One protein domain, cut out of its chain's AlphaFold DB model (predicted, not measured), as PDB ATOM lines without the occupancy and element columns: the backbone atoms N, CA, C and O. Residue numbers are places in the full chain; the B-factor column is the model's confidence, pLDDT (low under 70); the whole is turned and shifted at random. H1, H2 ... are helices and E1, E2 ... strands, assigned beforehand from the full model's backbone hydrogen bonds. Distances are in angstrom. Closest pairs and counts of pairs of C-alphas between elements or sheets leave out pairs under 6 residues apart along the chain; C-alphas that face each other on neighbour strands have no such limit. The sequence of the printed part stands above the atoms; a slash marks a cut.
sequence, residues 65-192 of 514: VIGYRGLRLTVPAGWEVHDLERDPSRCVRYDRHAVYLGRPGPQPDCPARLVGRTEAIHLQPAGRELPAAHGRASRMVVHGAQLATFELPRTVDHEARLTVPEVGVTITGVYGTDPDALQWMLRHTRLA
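This is residues 65 to 192 of the 514 residues of the protein "DUF1906 domain-containing protein" of Actinomadura sp. KC216 (UniProt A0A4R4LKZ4). With little regular structure, a twisted sheet has hairpin E1-E2 and H1 over one face. The 128 printed residues include strands E1 to E8, then H1; the mixed sheet runs E3 E4 E5 E8 E7 E6. Mostly strand, with 46 residues in named elements, it is compact: radius of gyration of the C-alphas 13.9 A, spans 36 by 32 by 32 A.

Find E1, residues 65 to 68, beginning at C-alpha 65 (16.232, -34.260, -32.562); E2 is 71 to 75, E3 80 to 83, E4 98 to 101, E5 120 to 125, 17.0 A, E6 139 to 141, E7 159 to 164, E8 169 to 174. H1, 180 to 187, ends at (20.751, -42.142, -41.939).

E5 and E8 are antiparallel, N 122 and O 172 2.8 A apart. H1, every O i to N i+4 pair within hydrogen-bond range, is on the sheet, height 9.6 A.

The printed part has no cut; the link E5 to E6 is long, and 21 residues have pLDDT under 70, among them residues 127 to 139.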
ATOM      1  N   VAL A  65      15.201 -34.849 -31.703       93.62
ATOM      2  CA  VAL A  65      16.232 -34.260 -32.562       93.62
ATOM      3  C   VAL A  65      17.066 -33.279 -31.752       93.62
ATOM      4  O   VAL A  65      16.524 -32.388 -31.103       93.62
ATOM      5  N   ILE A  66      18.387 -33.418 -31.826       94.56
ATOM      6  CA  ILE A  66      19.338 -32.462 -31.256       94.56
ATOM      7  C   ILE A  66      20.105 -31.740 -32.364       94.56
ATOM      8  O   ILE A  66      20.334 -32.289 -33.444       94.56
ATOM      9  N   GLY A  67      20.519 -30.505 -32.088       93.81
ATOM     10  CA  GLY A  67      21.379 -29.713 -32.962       93.81
ATOM     11  C   GLY A  67      22.799 -29.603 -32.409       93.81
ATOM     12  O   GLY A  67      22.980 -29.379 -31.215       93.81
ATOM     13  N   TYR A  68      23.809 -29.708 -33.271       93.75
ATOM     14  CA  TYR A  68      25.198 -29.406 -32.928       93.75
ATOM     15  C   TYR A  68      25.932 -28.793 -34.121       93.75
ATOM     16  O   TYR A  68      26.152 -29.464 -35.127       93.75
ATOM     17  N   ARG A  69      26.311 -27.511 -34.012       90.69
ATOM     18  CA  ARG A  69      27.097 -26.770 -35.021       90.69
ATOM     19  C   ARG A  69      26.580 -26.920 -36.461       90.69
ATOM     20  O   ARG A  69      27.357 -27.144 -37.371       90.69
ATOM     21  N   GLY A  70      25.268 -26.818 -36.674       90.88
ATOM     22  CA  GLY A  70      24.666 -26.961 -38.008       90.88
ATOM     23  C   GLY A  70      24.388 -28.407 -38.437       90.88
ATOM     24  O   GLY A  70      23.909 -28.628 -39.542       90.88
ATOM     25  N   LEU A  71      24.626 -29.396 -37.574       93.56
ATOM     26  CA  LEU A  71      24.182 -30.779 -37.750       93.56
ATOM     27  C   LEU A  71      22.908 -31.022 -36.927       93.56
ATOM     28  O   LEU A  71      22.870 -30.674 -35.750       93.56
ATOM     29  N   ARG A  72      21.882 -31.640 -37.516       95.00
ATOM     30  CA  ARG A  72      20.701 -32.160 -36.813       95.00
ATOM     31  C   ARG A  72      20.789 -33.679 -36.742       95.00
ATOM     32  O   ARG A  72      20.885 -34.327 -37.783       95.00
ATOM     33  N   LEU A  73      20.760 -34.227 -35.533       93.25
ATOM     34  CA  LEU A  73      20.880 -35.656 -35.251       93.25
ATOM     35  C   LEU A  73      19.619 -36.146 -34.540       93.25
ATOM     36  O   LEU A  73      19.252 -35.598 -33.502       93.25
ATOM     37  N   THR A  74      18.992 -37.196 -35.064       94.38
ATOM     38  CA  THR A  74      17.922 -37.903 -34.351       94.38
ATOM     39  C   THR A  74      18.533 -38.866 -33.339       94.38
ATOM     40  O   THR A  74      19.299 -39.763 -33.698       94.38
ATOM     41  N   VAL A  75      18.193 -38.671 -32.071       93.69
ATOM     42  CA  VAL A  75      18.631 -39.472 -30.932       93.69
ATOM     43  C   VAL A  75      17.548 -40.504 -30.610       93.69
ATOM     44  O   VAL A  75      16.388 -40.116 -30.449       93.69
ATOM     45  N   PRO A  76      17.880 -41.807 -30.531       93.31
ATOM     46  CA  PRO A  76      16.912 -42.834 -30.158       93.31
ATOM     47  C   PRO A  76      16.327 -42.614 -28.756       93.31
ATOM     48  O   PRO A  76      16.963 -42.016 -27.886       93.31
ATOM     49  N   ALA A  77      15.128 -43.151 -28.521       90.88
ATOM     50  CA  ALA A  77      14.507 -43.139 -27.199       90.88
ATOM     51  C   ALA A  77      15.430 -43.769 -26.139       90.88
ATOM     52  O   ALA A  77      16.107 -44.769 -26.392       90.88
ATOM     53  N   GLY A  78      15.460 -43.174 -24.948       88.38
ATOM     54  CA  GLY A  78      16.238 -43.663 -23.810       88.38
ATOM     55  C   GLY A  78      17.749 -43.407 -23.867       88.38
ATOM     56  O   GLY A  78      18.430 -43.730 -22.894       88.38
ATOM     57  N   TRP A  79      18.286 -42.820 -24.945       92.88
ATOM     58  CA  TRP A  79      19.691 -42.404 -25.003       92.88
ATOM     59  C   TRP A  79      19.913 -41.101 -24.234       92.88
ATOM     60  O   TRP A  79      19.127 -40.159 -24.326       92.88
ATOM     61  N   GLU A  80      21.020 -41.035 -23.499       94.12
ATOM     62  CA  GLU A  80      21.426 -39.816 -22.800       94.12
ATOM     63  C   GLU A  80      22.072 -38.825 -23.780       94.12
ATOM     64  O   GLU A  80      22.811 -39.233 -24.676       94.12
ATOM     65  N   VAL A  81      21.860 -37.520 -23.598       94.88
ATOM     66  CA  VAL A  81      22.571 -36.478 -24.356       94.88
ATOM     67  C   VAL A  81      23.330 -35.586 -23.386       94.88
ATOM     68  O   VAL A  81      22.733 -34.915 -22.548       94.88
ATOM     69  N   HIS A  82      24.652 -35.563 -23.525       94.50
ATOM     70  CA  HIS A  82      25.565 -34.828 -22.658       94.50
ATOM     71  C   HIS A  82      26.245 -33.707 -23.438       94.50
ATOM     72  O   HIS A  82      26.944 -33.955 -24.421       94.50
ATOM     73  N   ASP A  83      26.060 -32.474 -22.983       94.06
ATOM     74  CA  ASP A  83      26.759 -31.305 -23.512       94.06
ATOM     75  C   ASP A  83      28.045 -31.081 -22.709       94.06
ATOM     76  O   ASP A  83      28.014 -30.605 -21.575       94.06
ATOM     77  N   LEU A  84      29.181 -31.458 -23.293       90.19
ATOM     78  CA  LEU A  84      30.497 -31.366 -22.661       90.19
ATOM     79  C   LEU A  84      31.015 -29.927 -22.593       90.19
ATOM     80  O   LEU A  84      31.960 -29.659 -21.858       90.19
ATOM     81  N   GLU A  85      30.428 -29.004 -23.359       87.12
ATOM     82  CA  GLU A  85      30.741 -27.578 -23.236       87.12
ATOM     83  C   GLU A  85      30.074 -26.992 -21.977       87.12
ATOM     84  O   GLU A  85      30.603 -26.047 -21.397       87.12
ATOM     85  N   ARG A  86      28.968 -27.594 -21.504       91.12
ATOM     86  CA  ARG A  86      28.287 -27.231 -20.244       91.12
ATOM     87  C   ARG A  86      28.785 -28.011 -19.027       91.12
ATOM     88  O   ARG A  86      28.897 -27.433 -17.954       91.12
ATOM     89  N   ASP A  87      29.076 -29.300 -19.188       89.44
ATOM     90  CA  ASP A  87      29.629 -30.176 -18.144       89.44
ATOM     91  C   ASP A  87      30.998 -30.721 -18.599       89.44
ATOM     92  O   ASP A  87      31.112 -31.871 -19.040       89.44
ATOM     93  N   PRO A  88      32.062 -29.899 -18.531       84.38
ATOM     94  CA  PRO A  88      33.390 -30.286 -19.006       84.38
ATOM     95  C   PRO A  88      34.036 -31.397 -18.165       84.38
ATOM     96  O   PRO A  88      34.962 -32.056 -18.645       84.38
ATOM     97  N   SER A  89      33.557 -31.635 -16.939       84.25
ATOM     98  CA  SER A  89      33.972 -32.757 -16.087       84.25
ATOM     99  C   SER A  89      33.345 -34.092 -16.489       84.25
ATOM    100  O   SER A  89      33.833 -35.144 -16.068       84.25
ATOM    101  N   ARG A  90      32.292 -34.101 -17.317       88.81
ATOM    102  CA  ARG A  90      31.618 -35.336 -17.725       88.81
ATOM    103  C   ARG A  90      32.563 -36.258 -18.485       88.81
ATOM    104  O   ARG A  90      33.143 -35.910 -19.516       88.81
ATOM    105  N   CYS A  91      32.648 -37.499 -18.023       86.38
ATOM    106  CA  CYS A  91      33.350 -38.532 -18.764       86.38
ATOM    107  C   CYS A  91      32.597 -38.921 -20.041       86.38
ATOM    108  O   CYS A  91      31.428 -39.303 -19.992       86.38
ATOM    109  N   VAL A  92      33.309 -38.935 -21.170       86.50
ATOM    110  CA  VAL A  92      32.823 -39.582 -22.392       86.50
ATOM    111  C   VAL A  92      32.927 -41.090 -22.227       86.50
ATOM    112  O   VAL A  92      34.017 -41.666 -22.291       86.50
ATOM    113  N   ARG A  93      31.774 -41.722 -22.024       86.31
ATOM    114  CA  ARG A  93      31.639 -43.159 -21.811       86.31
ATOM    115  C   ARG A  93      31.055 -43.840 -23.035       86.31
ATOM    116  O   ARG A  93      29.923 -43.555 -23.420       86.31
ATOM    117  N   TYR A  94      31.812 -44.767 -23.611       85.94
ATOM    118  CA  TYR A  94      31.376 -45.569 -24.756       85.94
ATOM    119  C   TYR A  94      30.730 -46.896 -24.363       85.94
ATOM    120  O   TYR A  94      30.312 -47.648 -25.234       85.94
ATOM    121  N   ASP A  95      30.615 -47.178 -23.069       82.56
ATOM    122  CA  ASP A  95      29.965 -48.365 -22.515       82.56
ATOM    123  C   ASP A  95      28.484 -48.139 -22.149       82.56
ATOM    124  O   ASP A  95      27.891 -48.953 -21.448       82.56
ATOM    125  N   ARG A  96      27.886 -47.037 -22.619       87.50
ATOM    126  CA  ARG A  96      26.465 -46.691 -22.448       87.50
ATOM    127  C   ARG A  96      25.900 -45.995 -23.684       87.50
ATOM    128  O   ARG A  96      26.644 -45.318 -24.389       87.50
ATOM    129  N   HIS A  97      24.594 -46.126 -23.891       91.44
ATOM    130  CA  HIS A  97      23.862 -45.426 -24.942       91.44
ATOM    131  C   HIS A  97      23.794 -43.927 -24.664       91.44
ATOM    132  O   HIS A  97      23.001 -43.470 -23.838       91.44
ATOM    133  N   ALA A  98      24.662 -43.169 -25.328       92.94
ATOM    134  CA  ALA A  98      24.770 -41.738 -25.112       92.94
ATOM    135  C   ALA A  98      25.279 -40.989 -26.349       92.94
ATOM    136  O   ALA A  98      26.074 -41.506 -27.141       92.94
ATOM    137  N   VAL A  99      24.852 -39.736 -26.470       95.19
ATOM    138  CA  VAL A  99      25.394 -38.746 -27.394       95.19
ATOM    139  C   VAL A  99      26.138 -37.682 -26.603       95.19
ATOM    140  O   VAL A  99      25.581 -37.069 -25.701       95.19
ATOM    141  N   TYR A 100      27.394 -37.438 -26.952       94.25
ATOM    142  CA  TYR A 100      28.223 -36.404 -26.347       94.25
ATOM    143  C   TYR A 100      28.455 -35.283 -27.353       94.25
ATOM    144  O   TYR A 100      28.840 -35.552 -28.494       94.25
ATOM    145  N   LEU A 101      28.245 -34.041 -26.938       94.62
ATOM    146  CA  LEU A 101      28.410 -32.845 -27.759       94.62
ATOM    147  C   LEU A 101      29.590 -32.031 -27.242       94.62
ATOM    148  O   LEU A 101      29.675 -31.773 -26.048       94.62
ATOM    149  N   GLY A 102      30.492 -31.610 -28.124       89.75
ATOM    150  CA  GLY A 102      31.636 -30.783 -27.744       89.75
ATOM    151  C   GLY A 102      32.902 -31.569 -27.439       89.75
ATOM    152  O   GLY A 102      33.017 -32.766 -27.703       89.75
ATOM    153  N   ARG A 103      33.909 -30.873 -26.917       85.62
ATOM    154  CA  ARG A 103      35.145 -31.506 -26.446       85.62
ATOM    155  C   ARG A 103      35.018 -31.750 -24.945       85.62
ATOM    156  O   ARG A 103      34.635 -30.820 -24.246       85.62
ATOM    157  N   PRO A 104      35.364 -32.944 -24.440       80.44
ATOM    158  CA  PRO A 104      35.506 -33.126 -23.000       80.44
ATOM    159  C   PRO A 104      36.540 -32.142 -22.458       80.44
ATOM    160  O   PRO A 104      37.523 -31.824 -23.141       80.44
ATOM    161  N   GLY A 105      36.319 -31.683 -21.229       75.25
ATOM    162  CA  GLY A 105      37.252 -30.815 -20.537       75.25
ATOM    163  C   GLY A 105      38.619 -31.477 -20.326       75.25
ATOM    164  O   GLY A 105      38.811 -32.672 -20.568       75.25
ATOM    165  N   PRO A 106      39.607 -30.710 -19.845       69.56
ATOM    166  CA  PRO A 106      40.969 -31.203 -19.640       69.56
ATOM    167  C   PRO A 106      41.087 -32.291 -18.555       69.56
ATOM    168  O   PRO A 106      42.129 -32.951 -18.477       69.56
ATOM    169  N   GLN A 107      40.064 -32.458 -17.709       70.75
ATOM    170  CA  GLN A 107      40.039 -33.355 -16.547       70.75
ATOM    171  C   GLN A 107      38.652 -34.006 -16.395       70.75
ATOM    172  O   GLN A 107      37.899 -33.654 -15.492       70.75
ATOM    173  N   PRO A 108      38.267 -34.922 -17.300       77.62
ATOM    174  CA  PRO A 108      36.996 -35.613 -17.165       77.62
ATOM    175  C   PRO A 108      37.069 -36.648 -16.033       77.62
ATOM    176  O   PRO A 108      38.041 -37.405 -15.935       77.62
ATOM    177  N   ASP A 109      36.008 -36.738 -15.235       82.44
ATOM    178  CA  ASP A 109      35.850 -37.671 -14.115       82.44
ATOM    179  C   ASP A 109      35.522 -39.083 -14.633       82.44
ATOM    180  O   ASP A 109      34.420 -39.622 -14.499       82.44
ATOM    181  N   CYS A 110      36.500 -39.689 -15.309       79.81
ATOM    182  CA  CYS A 110      36.384 -41.023 -15.878       79.81
ATOM    183  C   CYS A 110      36.848 -42.103 -14.892       79.81
ATOM    184  O   CYS A 110      37.994 -42.060 -14.441       79.81
ATOM    185  N   PRO A 111      36.026 -43.134 -14.616       77.12
ATOM    186  CA  PRO A 111      36.491 -44.336 -13.933       77.12
ATOM    187  C   PRO A 111      37.698 -44.928 -14.670       77.12
ATOM    188  O   PRO A 111      37.694 -45.000 -15.893       77.12
ATOM    189  N   ALA A 112      38.723 -45.358 -13.937       67.81
ATOM    190  CA  ALA A 112      40.035 -45.734 -14.476       67.81
ATOM    191  C   ALA A 112      39.965 -46.961 -15.396       67.81
ATOM    192  O   ALA A 112      40.708 -47.052 -16.371       67.81
ATOM    193  N   ARG A 113      38.988 -47.839 -15.134       67.00
ATOM    194  CA  ARG A 113      38.673 -49.034 -15.919       67.00
ATOM    195  C   ARG A 113      37.234 -49.011 -16.377       67.00
ATOM    196  O   ARG A 113      36.357 -49.601 -15.748       67.00
ATOM    197  N   LEU A 114      37.000 -48.350 -17.501       62.94
ATOM    198  CA  LEU A 114      35.793 -48.578 -18.281       62.94
ATOM    199  C   LEU A 114      36.141 -49.453 -19.459       62.94
ATOM    200  O   LEU A 114      37.007 -49.117 -20.269       62.94
ATOM    201  N   VAL A 115      35.465 -50.590 -19.543       62.44
ATOM    202  CA  VAL A 115      35.725 -51.526 -20.615       62.44
ATOM    203  C   VAL A 115      34.452 -52.248 -21.012       62.44
ATOM    204  O   VAL A 115      33.673 -52.699 -20.174       62.44
ATOM    205  N   GLY A 116      34.292 -52.390 -22.318       64.19
ATOM    206  CA  GLY A 116      33.004 -52.631 -22.942       64.19
ATOM    207  C   GLY A 116      32.633 -51.412 -23.772       64.19
ATOM    208  O   GLY A 116      32.947 -50.280 -23.410       64.19
ATOM    209  N   ARG A 117      32.015 -51.653 -24.921       76.94
ATOM    210  CA  ARG A 117      31.368 -50.603 -25.710       76.94
ATOM    211  C   ARG A 117      29.951 -51.015 -26.060       76.94
ATOM    212  O   ARG A 117      29.668 -52.205 -26.189       76.94
ATOM    213  N   THR A 118      29.114 -50.020 -26.240       83.88
ATOM    214  CA  THR A 118      27.803 -50.106 -26.872       83.88
ATOM    215  C   THR A 118      27.726 -48.963 -27.878       83.88
ATOM    216  O   THR A 118      28.729 -48.317 -28.179       83.88
ATOM    217  N   GLU A 119      26.556 -48.739 -28.436       90.00
ATOM    218  CA  GLU A 119      26.276 -47.717 -29.414       90.00
ATOM    219  C   GLU A 119      26.308 -46.358 -28.705       90.00
ATOM    220  O   GLU A 119      25.484 -46.096 -27.834       90.00
ATOM    221  N   ALA A 120      27.288 -45.519 -29.044       90.94
ATOM    222  CA  ALA A 120      27.408 -44.145 -28.560       90.94
ATOM    223  C   ALA A 120      27.971 -43.235 -29.663       90.94
ATOM    224  O   ALA A 120      28.730 -43.670 -30.536       90.94
ATOM    225  N   ILE A 121      27.616 -41.952 -29.625       92.44
ATOM    226  CA  ILE A 121      28.098 -40.948 -30.580       92.44
ATOM    227  C   ILE A 121      28.781 -39.814 -29.828       92.44
ATOM    228  O   ILE A 121      28.278 -39.316 -28.831       92.44
ATOM    229  N   HIS A 122      29.927 -39.369 -30.327       92.00
ATOM    230  CA  HIS A 122      30.599 -38.167 -29.850       92.00
ATOM    231  C   HIS A 122      30.800 -37.197 -31.014       92.00
ATOM    232  O   HIS A 122      31.548 -37.483 -31.952       92.00
ATOM    233  N   LEU A 123      30.099 -36.066 -30.956       93.06
ATOM    234  CA  LEU A 123      30.184 -34.964 -31.903       93.06
ATOM    235  C   LEU A 123      31.141 -33.907 -31.362       93.06
ATOM    236  O   LEU A 123      30.944 -33.391 -30.267       93.06
ATOM    237  N   GLN A 124      32.164 -33.561 -32.138       90.19
ATOM    238  CA  GLN A 124      33.149 -32.553 -31.742       90.19
ATOM    239  C   GLN A 124      33.519 -31.638 -32.915       90.19
ATOM    240  O   GLN A 124      33.402 -32.058 -34.070       90.19
ATOM    241  N   PRO A 125      34.033 -30.422 -32.660       89.19
ATOM    242  CA  PRO A 125      34.513 -29.550 -33.724       89.19
ATOM    243  C   PRO A 125      35.719 -30.185 -34.425       89.19
ATOM    244  O   PRO A 125      36.689 -30.589 -33.770       89.19
ATOM    245  N   ALA A 126      35.682 -30.243 -35.754       80.75
ATOM    246  CA  ALA A 126      36.825 -30.584 -36.586       80.75
ATOM    247  C   ALA A 126      37.933 -29.541 -36.354       80.75
ATOM    248  O   ALA A 126      37.706 -28.338 -36.441       80.75
ATOM    249  N   GLY A 127      39.134 -29.984 -35.973       64.00
ATOM    250  CA  GLY A 127      40.278 -29.083 -35.796       64.00
ATOM    251  C   GLY A 127      40.778 -28.509 -37.129       64.00
ATOM    252  O   GLY A 127      40.698 -29.193 -38.146       64.00
ATOM    253  N   ARG A 128      41.341 -27.288 -37.109       43.97
ATOM    254  CA  ARG A 128      42.029 -26.622 -38.242       43.97
ATOM    255  C   ARG A 128      43.418 -27.226 -38.541       43.97
ATOM    256  O   ARG A 128      44.372 -26.495 -38.769       43.97
ATOM    257  N   GLU A 129      43.556 -28.548 -38.526       36.09
ATOM    258  CA  GLU A 129      44.768 -29.221 -39.017       36.09
ATOM    259  C   GLU A 129      44.482 -29.797 -40.413       36.09
ATOM    260  O   GLU A 129      43.714 -30.750 -40.561       36.09
ATOM    261  N   LEU A 130      45.089 -29.181 -41.436       33.56
ATOM    262  CA  LEU A 130      45.203 -29.695 -42.808       33.56
ATOM    263  C   LEU A 130      45.976 -31.040 -42.831       33.56
ATOM    264  O   LEU A 130      46.648 -31.390 -41.857       33.56
ATOM    265  N   PRO A 131      45.823 -31.863 -43.888       35.22
ATOM    266  CA  PRO A 131      45.767 -33.314 -43.770       35.22
ATOM    267  C   PRO A 131      47.144 -33.942 -43.560       35.22
ATOM    268  O   PRO A 131      47.939 -34.063 -44.487       35.22
ATOM    269  N   ALA A 132      47.386 -34.474 -42.365       26.30
ATOM    270  CA  ALA A 132      48.367 -35.531 -42.194       26.30
ATOM    271  C   ALA A 132      47.637 -36.870 -42.244       26.30
ATOM    272  O   ALA A 132      46.802 -37.194 -41.389       26.30
ATOM    273  N   ALA A 133      47.964 -37.657 -43.268       37.44
ATOM    274  CA  ALA A 133      47.732 -39.086 -43.281       37.44
ATOM    275  C   ALA A 133      48.019 -39.641 -41.882       37.44
ATOM    276  O   ALA A 133      49.092 -39.410 -41.342       37.44
ATOM    277  N   HIS A 134      47.038 -40.317 -41.281       30.73
ATOM    278  CA  HIS A 134      47.197 -41.610 -40.627       30.73
ATOM    279  C   HIS A 134      45.979 -41.928 -39.754       30.73
ATOM    280  O   HIS A 134      45.738 -41.316 -38.716       30.73
ATOM    281  N   GLY A 135      45.320 -43.043 -40.093       35.97
ATOM    282  CA  GLY A 135      44.899 -43.972 -39.059       35.97
ATOM    283  C   GLY A 135      43.553 -44.638 -39.155       35.97
ATOM    284  O   GLY A 135      42.759 -44.410 -38.254       35.97
ATOM    285  N   ARG A 136      43.364 -45.540 -40.129       43.31
ATOM    286  CA  ARG A 136      42.149 -46.356 -40.316       43.31
ATOM    287  C   ARG A 136      41.545 -46.859 -38.975       43.31
ATOM    288  O   ARG A 136      42.061 -47.838 -38.460       43.31
ATOM    289  N   ALA A 137      40.658 -46.142 -38.291       48.94
ATOM    290  CA  ALA A 137      39.276 -46.023 -38.729       48.94
ATOM    291  C   ALA A 137      39.343 -44.955 -39.808       48.94
ATOM    292  O   ALA A 137      39.928 -43.903 -39.540       48.94
ATOM    293  N   SER A 138      39.015 -45.288 -41.060       49.16
ATOM    294  CA  SER A 138      39.211 -44.327 -42.149       49.16
ATOM    295  C   SER A 138      38.509 -43.052 -41.705       49.16
ATOM    296  O   SER A 138      37.330 -43.115 -41.370       49.16
ATOM    297  N   ARG A 139      39.251 -41.944 -41.555       60.19
ATOM    298  CA  ARG A 139      38.628 -40.651 -41.294       60.19
ATOM    299  C   ARG A 139      37.920 -40.332 -42.594       60.19
ATOM    300  O   ARG A 139      38.555 -39.915 -43.555       60.19
ATOM    301  N   MET A 140      36.664 -40.739 -42.658       76.19
ATOM    302  CA  MET A 140      35.876 -40.670 -43.870       76.19
ATOM    303  C   MET A 140      35.353 -39.254 -43.914       76.19
ATOM    304  O   MET A 140      34.666 -38.813 -42.994       76.19
ATOM    305  N   VAL A 141      35.770 -38.516 -44.933       84.12
ATOM    306  CA  VAL A 141      35.090 -37.276 -45.266       84.12
ATOM    307  C   VAL A 141      33.758 -37.714 -45.853       84.12
ATOM    308  O   VAL A 141      33.731 -38.418 -46.858       84.12
ATOM    309  N   VAL A 142      32.680 -37.402 -45.145       87.88
ATOM    310  CA  VAL A 142      31.318 -37.711 -45.570       87.88
ATOM    311  C   VAL A 142      30.601 -36.384 -45.613       87.88
ATOM    312  O   VAL A 142      30.414 -35.746 -44.576       87.88
ATOM    313  N   HIS A 143      30.246 -35.963 -46.820       89.31
ATOM    314  CA  HIS A 143      29.488 -34.742 -47.016       89.31
ATOM    315  C   HIS A 143      28.112 -34.875 -46.374       89.31
ATOM    316  O   HIS A 143      27.547 -35.970 -46.305       89.31
ATOM    317  N   GLY A 144      27.542 -33.764 -45.916       86.12
ATOM    318  CA  GLY A 144      26.257 -33.778 -45.213       86.12
ATOM    319  C   GLY A 144      25.137 -34.449 -46.019       86.12
ATOM    320  O   GLY A 144      24.324 -35.179 -45.454       86.12
ATOM    321  N   ALA A 145      25.152 -34.288 -47.346       87.69
ATOM    322  CA  ALA A 145      24.221 -34.940 -48.271       87.69
ATOM    323  C   ALA A 145      24.404 -36.469 -48.368       87.69
ATOM    324  O   ALA A 145      23.464 -37.189 -48.689       87.69
ATOM    325  N   GLN A 146      25.600 -36.980 -48.067       90.81
ATOM    326  CA  GLN A 146      25.948 -38.400 -48.163       90.81
ATOM    327  C   GLN A 146      25.667 -39.174 -46.868       90.81
ATOM    328  O   GLN A 146      25.626 -40.399 -46.895       90.81
ATOM    329  N   LEU A 147      25.443 -38.501 -45.730       89.06
ATOM    330  CA  LEU A 147      25.197 -39.171 -44.442       89.06
ATOM    331  C   LEU A 147      23.997 -40.133 -44.489       89.06
ATOM    332  O   LEU A 147      24.025 -41.184 -43.852       89.06
ATOM    333  N   ALA A 148      22.974 -39.805 -45.284       88.56
ATOM    334  CA  ALA A 148      21.769 -40.618 -45.447       88.56
ATOM    335  C   ALA A 148      22.022 -41.971 -46.146       88.56
ATOM    336  O   ALA A 148      21.326 -42.956 -45.884       88.56
ATOM    337  N   THR A 149      23.007 -42.020 -47.040       89.62
ATOM    338  CA  THR A 149      23.316 -43.182 -47.886       89.62
ATOM    339  C   THR A 149      24.630 -43.861 -47.509       89.62
ATOM    340  O   THR A 149      24.890 -44.968 -47.970       89.62
ATOM    341  N   PHE A 150      25.432 -43.242 -46.644       89.31
ATOM    342  CA  PHE A 150      26.710 -43.767 -46.184       89.31
ATOM    343  C   PHE A 150      26.551 -45.088 -45.421       89.31
ATOM    344  O   PHE A 150      25.803 -45.159 -44.446       89.31
ATOM    345  N   GLU A 151      27.302 -46.116 -45.819       89.94
ATOM    346  CA  GLU A 151      27.357 -47.403 -45.120       89.94
ATOM    347  C   GLU A 151      28.541 -47.456 -44.150       89.94
ATOM    348  O   GLU A 151      29.703 -47.303 -44.535       89.94
ATOM    349  N   LEU A 152      28.253 -47.699 -42.871       85.25
ATOM    350  CA  LEU A 152      29.264 -47.845 -41.835       85.25
ATOM    351  C   LEU A 152      30.053 -49.146 -42.034       85.25
ATOM    352  O   LEU A 152      29.499 -50.237 -41.876       85.25
ATOM    353  N   PRO A 153      31.373 -49.076 -42.288       78.56
ATOM    354  CA  PRO A 153      32.176 -50.280 -42.383       78.56
ATOM    355  C   PRO A 153      32.277 -50.963 -41.015       78.56
ATOM    356  O   PRO A 153      32.547 -50.323 -39.993       78.56
ATOM    357  N   ARG A 154      32.148 -52.295 -41.002       77.44
ATOM    358  CA  ARG A 154      32.459 -53.110 -39.822       77.44
ATOM    359  C   ARG A 154      33.972 -53.103 -39.597       77.44
ATOM    360  O   ARG A 154      34.742 -53.703 -40.347       77.44
ATOM    361  N   THR A 155      34.411 -52.388 -38.571       70.81
ATOM    362  CA  THR A 155      35.810 -52.202 -38.212       70.81
ATOM    363  C   THR A 155      36.173 -53.088 -37.030       70.81
ATOM    364  O   THR A 155      35.374 -53.354 -36.139       70.81
ATOM    365  N   VAL A 156      37.423 -53.552 -36.998       64.44
ATOM    366  CA  VAL A 156      37.935 -54.367 -35.882       64.44
ATOM    367  C   VAL A 156      38.025 -53.595 -34.567       64.44
ATOM    368  O   VAL A 156      38.216 -54.223 -33.531       64.44
ATOM    369  N   ASP A 157      37.946 -52.262 -34.615       66.62
ATOM    370  CA  ASP A 157      37.913 -51.361 -33.467       66.62
ATOM    371  C   ASP A 157      36.497 -50.907 -33.092       66.62
ATOM    372  O   ASP A 157      36.365 -50.161 -32.124       66.62
ATOM    373  N   HIS A 158      35.462 -51.393 -33.790       79.12
ATOM    374  CA  HIS A 158      34.054 -51.088 -33.522       79.12
ATOM    375  C   HIS A 158      33.819 -49.577 -33.334       79.12
ATOM    376  O   HIS A 158      33.138 -49.105 -32.423       79.12
ATOM    377  N   GLU A 159      34.502 -48.811 -34.180       81.44
ATOM    378  CA  GLU A 159      34.595 -47.363 -34.140       81.44
ATOM    379  C   GLU A 159      34.674 -46.843 -35.573       81.44
ATOM    380  O   GLU A 159      35.453 -47.344 -36.392       81.44
ATOM    381  N   ALA A 160      33.892 -45.811 -35.863       84.38
ATOM    382  CA  ALA A 160      33.932 -45.058 -37.102       84.38
ATOM    383  C   ALA A 160      34.129 -43.575 -36.786       84.38
ATOM    384  O   ALA A 160      33.555 -43.044 -35.835       84.38
ATOM    385  N   ARG A 161      34.953 -42.898 -37.588       85.19
ATOM    386  CA  ARG A 161      35.178 -41.454 -37.476       85.19
ATOM    387  C   ARG A 161      34.873 -40.790 -38.803       85.19
ATOM    388  O   ARG A 161      35.623 -40.966 -39.761       85.19
ATOM    389  N   LEU A 162      33.795 -40.025 -38.837       89.06
ATOM    390  CA  LEU A 162      33.348 -39.287 -40.011       89.06
ATOM    391  C   LEU A 162      33.655 -37.810 -39.801       89.06
ATOM    392  O   LEU A 162      33.479 -37.294 -38.703       89.06
ATOM    393  N   THR A 163      34.147 -37.122 -40.819       90.44
ATOM    394  CA  THR A 163      34.277 -35.662 -40.810       90.44
ATOM    395  C   THR A 163      33.282 -35.099 -41.804       90.44
ATOM    396  O   THR A 163      33.308 -35.492 -42.965       90.44
ATOM    397  N   VAL A 164      32.430 -34.199 -41.322       91.88
ATOM    398  CA  VAL A 164      31.439 -33.467 -42.108       91.88
ATOM    399  C   VAL A 164      31.994 -32.051 -42.295       91.88
ATOM    400  O   VAL A 164      31.919 -31.243 -41.361       91.88
ATOM    401  N   PRO A 165      32.687 -31.778 -43.417       89.31
ATOM    402  CA  PRO A 165      33.459 -30.551 -43.598       89.31
ATOM    403  C   PRO A 165      32.589 -29.292 -43.647       89.31
ATOM    404  O   PRO A 165      33.015 -28.263 -43.133       89.31
ATOM    405  N   GLU A 166      31.366 -29.382 -44.173       90.69
ATOM    406  CA  GLU A 166      30.435 -28.256 -44.358       90.69
ATOM    407  C   GLU A 166      30.096 -27.552 -43.045       90.69
ATOM    408  O   GLU A 166      29.855 -26.351 -43.013       90.69
ATOM    409  N   VAL A 167      30.098 -28.311 -41.951       91.56
ATOM    410  CA  VAL A 167      29.796 -27.825 -40.600       91.56
ATOM    411  C   VAL A 167      31.001 -27.894 -39.666       91.56
ATOM    412  O   VAL A 167      30.903 -27.576 -38.481       91.56
ATOM    413  N   GLY A 168      32.156 -28.334 -40.173       89.81
ATOM    414  CA  GLY A 168      33.359 -28.522 -39.372       89.81
ATOM    415  C   GLY A 168      33.119 -29.427 -38.160       89.81
ATOM    416  O   GLY A 168      33.569 -29.104 -37.063       89.81
ATOM    417  N   VAL A 169      32.411 -30.552 -38.327       92.00
ATOM    418  CA  VAL A 169      32.120 -31.515 -37.247       92.00
ATOM    419  C   VAL A 169      32.798 -32.850 -37.534       92.00
ATOM    420  O   VAL A 169      32.808 -33.348 -38.655       92.00
ATOM    421  N   THR A 170      33.380 -33.461 -36.504       90.44
ATOM    422  CA  THR A 170      33.807 -34.863 -36.526       90.44
ATOM    423  C   THR A 170      32.845 -35.697 -35.686       90.44
ATOM    424  O   THR A 170      32.699 -35.450 -34.491       90.44
ATOM    425  N   ILE A 171      32.227 -36.696 -36.313       91.25
ATOM    426  CA  ILE A 171      31.359 -37.693 -35.688       91.25
ATOM    427  C   ILE A 171      32.211 -38.914 -35.343       91.25
ATOM    428  O   ILE A 171      32.732 -39.579 -36.239       91.25
ATOM    429  N   THR A 172      32.364 -39.220 -34.057       88.62
ATOM    430  CA  THR A 172      32.945 -40.490 -33.601       88.62
ATOM    431  C   THR A 172      31.815 -41.399 -33.144       88.62
ATOM    432  O   THR A 172      31.248 -41.185 -32.076       88.62
ATOM    433  N   GLY A 173      31.476 -42.389 -33.966       88.75
ATOM    434  CA  GLY A 173      30.505 -43.428 -33.638       88.75
ATOM    435  C   GLY A 173      31.214 -44.674 -33.125       88.75
ATOM    436  O   GLY A 173      32.230 -45.090 -33.684       88.75
ATOM    437  N   VAL A 174      30.694 -45.268 -32.061       85.62
ATOM    438  CA  VAL A 174      31.243 -46.474 -31.430       85.62
ATOM    439  C   VAL A 174      30.113 -47.470 -31.226       85.62
ATOM    440  O   VAL A 174      29.002 -47.030 -30.957       85.62
ATOM    441  N   TYR A 175      30.356 -48.766 -31.411       84.69
ATOM    442  CA  TYR A 175      29.288 -49.771 -31.368       84.69
ATOM    443  C   TYR A 175      29.688 -51.049 -30.632       84.69
ATOM    444  O   TYR A 175      30.868 -51.353 -30.435       84.69
ATOM    445  N   GLY A 176      28.671 -51.787 -30.187       80.38
ATOM    446  CA  GLY A 176      28.786 -53.022 -29.431       80.38
ATOM    447  C   GLY A 176      29.266 -54.165 -30.307       80.38
ATOM    448  O   GLY A 176      30.464 -54.338 -30.496       80.38
ATOM    449  N   THR A 177      28.345 -54.966 -30.828       74.88
ATOM    450  CA  THR A 177      28.626 -56.025 -31.814       74.88
ATOM    451  C   THR A 177      28.124 -55.672 -33.208       74.88
ATOM    452  O   THR A 177      28.677 -56.182 -34.181       74.88
ATOM    453  N   ASP A 178      27.119 -54.797 -33.298       79.38
ATOM    454  CA  ASP A 178      26.461 -54.414 -34.544       79.38
ATOM    455  C   ASP A 178      26.402 -52.879 -34.682       79.38
ATOM    456  O   ASP A 178      26.031 -52.207 -33.721       79.38
ATOM    457  N   PRO A 179      26.799 -52.292 -35.828       87.50
ATOM    458  CA  PRO A 179      26.667 -50.857 -36.064       87.50
ATOM    459  C   PRO A 179      25.238 -50.366 -36.362       87.50
ATOM    460  O   PRO A 179      25.086 -49.160 -36.542       87.50
ATOM    461  N   ASP A 180      24.209 -51.215 -36.429       90.00
ATOM    462  CA  ASP A 180      22.866 -50.842 -36.914       90.00
ATOM    463  C   ASP A 180      22.252 -49.596 -36.255       90.00
ATOM    464  O   ASP A 180      21.715 -48.736 -36.956       90.00
ATOM    465  N   ALA A 181      22.373 -49.422 -34.933       88.62
ATOM    466  CA  ALA A 181      21.831 -48.221 -34.290       88.62
ATOM    467  C   ALA A 181      22.594 -46.952 -34.715       88.62
ATOM    468  O   ALA A 181      21.983 -45.919 -34.982       88.62
ATOM    469  N   LEU A 182      23.925 -47.031 -34.849       88.69
ATOM    470  CA  LEU A 182      24.713 -45.920 -35.391       88.69
ATOM    471  C   LEU A 182      24.365 -45.659 -36.854       88.69
ATOM    472  O   LEU A 182      24.260 -44.505 -37.260       88.69
ATOM    473  N   GLN A 183      24.193 -46.720 -37.644       92.50
ATOM    474  CA  GLN A 183      23.819 -46.634 -39.048       92.50
ATOM    475  C   GLN A 183      22.484 -45.912 -39.184       92.50
ATOM    476  O   GLN A 183      22.375 -44.972 -39.966       92.50
ATOM    477  N   TRP A 184      21.495 -46.297 -38.382       92.62
ATOM    478  CA  TRP A 184      20.201 -45.635 -38.324       92.62
ATOM    479  C   TRP A 184      20.339 -44.154 -37.957       92.62
ATOM    480  O   TRP A 184      19.799 -43.305 -38.666       92.62
ATOM    481  N   MET A 185      21.116 -43.814 -36.922       92.94
ATOM    482  CA  MET A 185      21.329 -42.419 -36.518       92.94
ATOM    483  C   MET A 185      21.967 -41.585 -37.636       92.94
ATOM    484  O   MET A 185      21.494 -40.485 -37.931       92.94
ATOM    485  N   LEU A 186      22.994 -42.110 -38.313       92.62
ATOM    486  CA  LEU A 186      23.619 -41.436 -39.457       92.62
ATOM    487  C   LEU A 186      22.624 -41.233 -40.604       92.62
ATOM    488  O   LEU A 186      22.547 -40.131 -41.150       92.62
ATOM    489  N   ARG A 187      21.789 -42.240 -40.900       93.31
ATOM    490  CA  ARG A 187      20.751 -42.142 -41.939       93.31
ATOM    491  C   ARG A 187      19.723 -41.050 -41.669       93.31
ATOM    492  O   ARG A 187      19.162 -40.511 -42.622       93.31
ATOM    493  N   HIS A 188      19.501 -40.698 -40.405       91.94
ATOM    494  CA  HIS A 188      18.581 -39.641 -39.973       91.94
ATOM    495  C   HIS A 188      19.292 -38.323 -39.629       91.94
ATOM    496  O   HIS A 188      18.648 -37.353 -39.242       91.94
ATOM    497  N   THR A 189      20.611 -38.253 -39.813       93.25
ATOM    498  CA  THR A 189      21.378 -37.024 -39.614       93.25
ATOM    499  C   THR A 189      21.253 -36.122 -40.840       93.25
ATOM    500  O   THR A 189      21.369 -36.583 -41.977       93.25
ATOM    501  N   ARG A 190      21.017 -34.825 -40.642       93.25
ATOM    502  CA  ARG A 190      20.888 -33.833 -41.723       93.25
ATOM    503  C   ARG A 190      21.682 -32.575 -41.394       93.25
ATOM    504  O   ARG A 190      21.875 -32.257 -40.224       93.25
ATOM    505  N   LEU A 191      22.087 -31.825 -42.415       91.50
ATOM    506  CA  LEU A 191      22.532 -30.447 -42.209       91.50
ATOM    507  C   LEU A 191      21.327 -29.573 -41.841       91.50
ATOM    508  O   LEU A 191      20.216 -29.767 -42.344       91.50
ATOM    509  N   ALA A 192      21.534 -28.629 -40.931       85.50
ATOM    510  CA  ALA A 192      20.585 -27.567 -40.667       85.50
ATOM    511  C   ALA A 192      20.623 -26.594 -41.850       85.50
ATOM    512  O   ALA A 192      21.677 -26.067 -42.189       85.50
TER     513      ALA A 192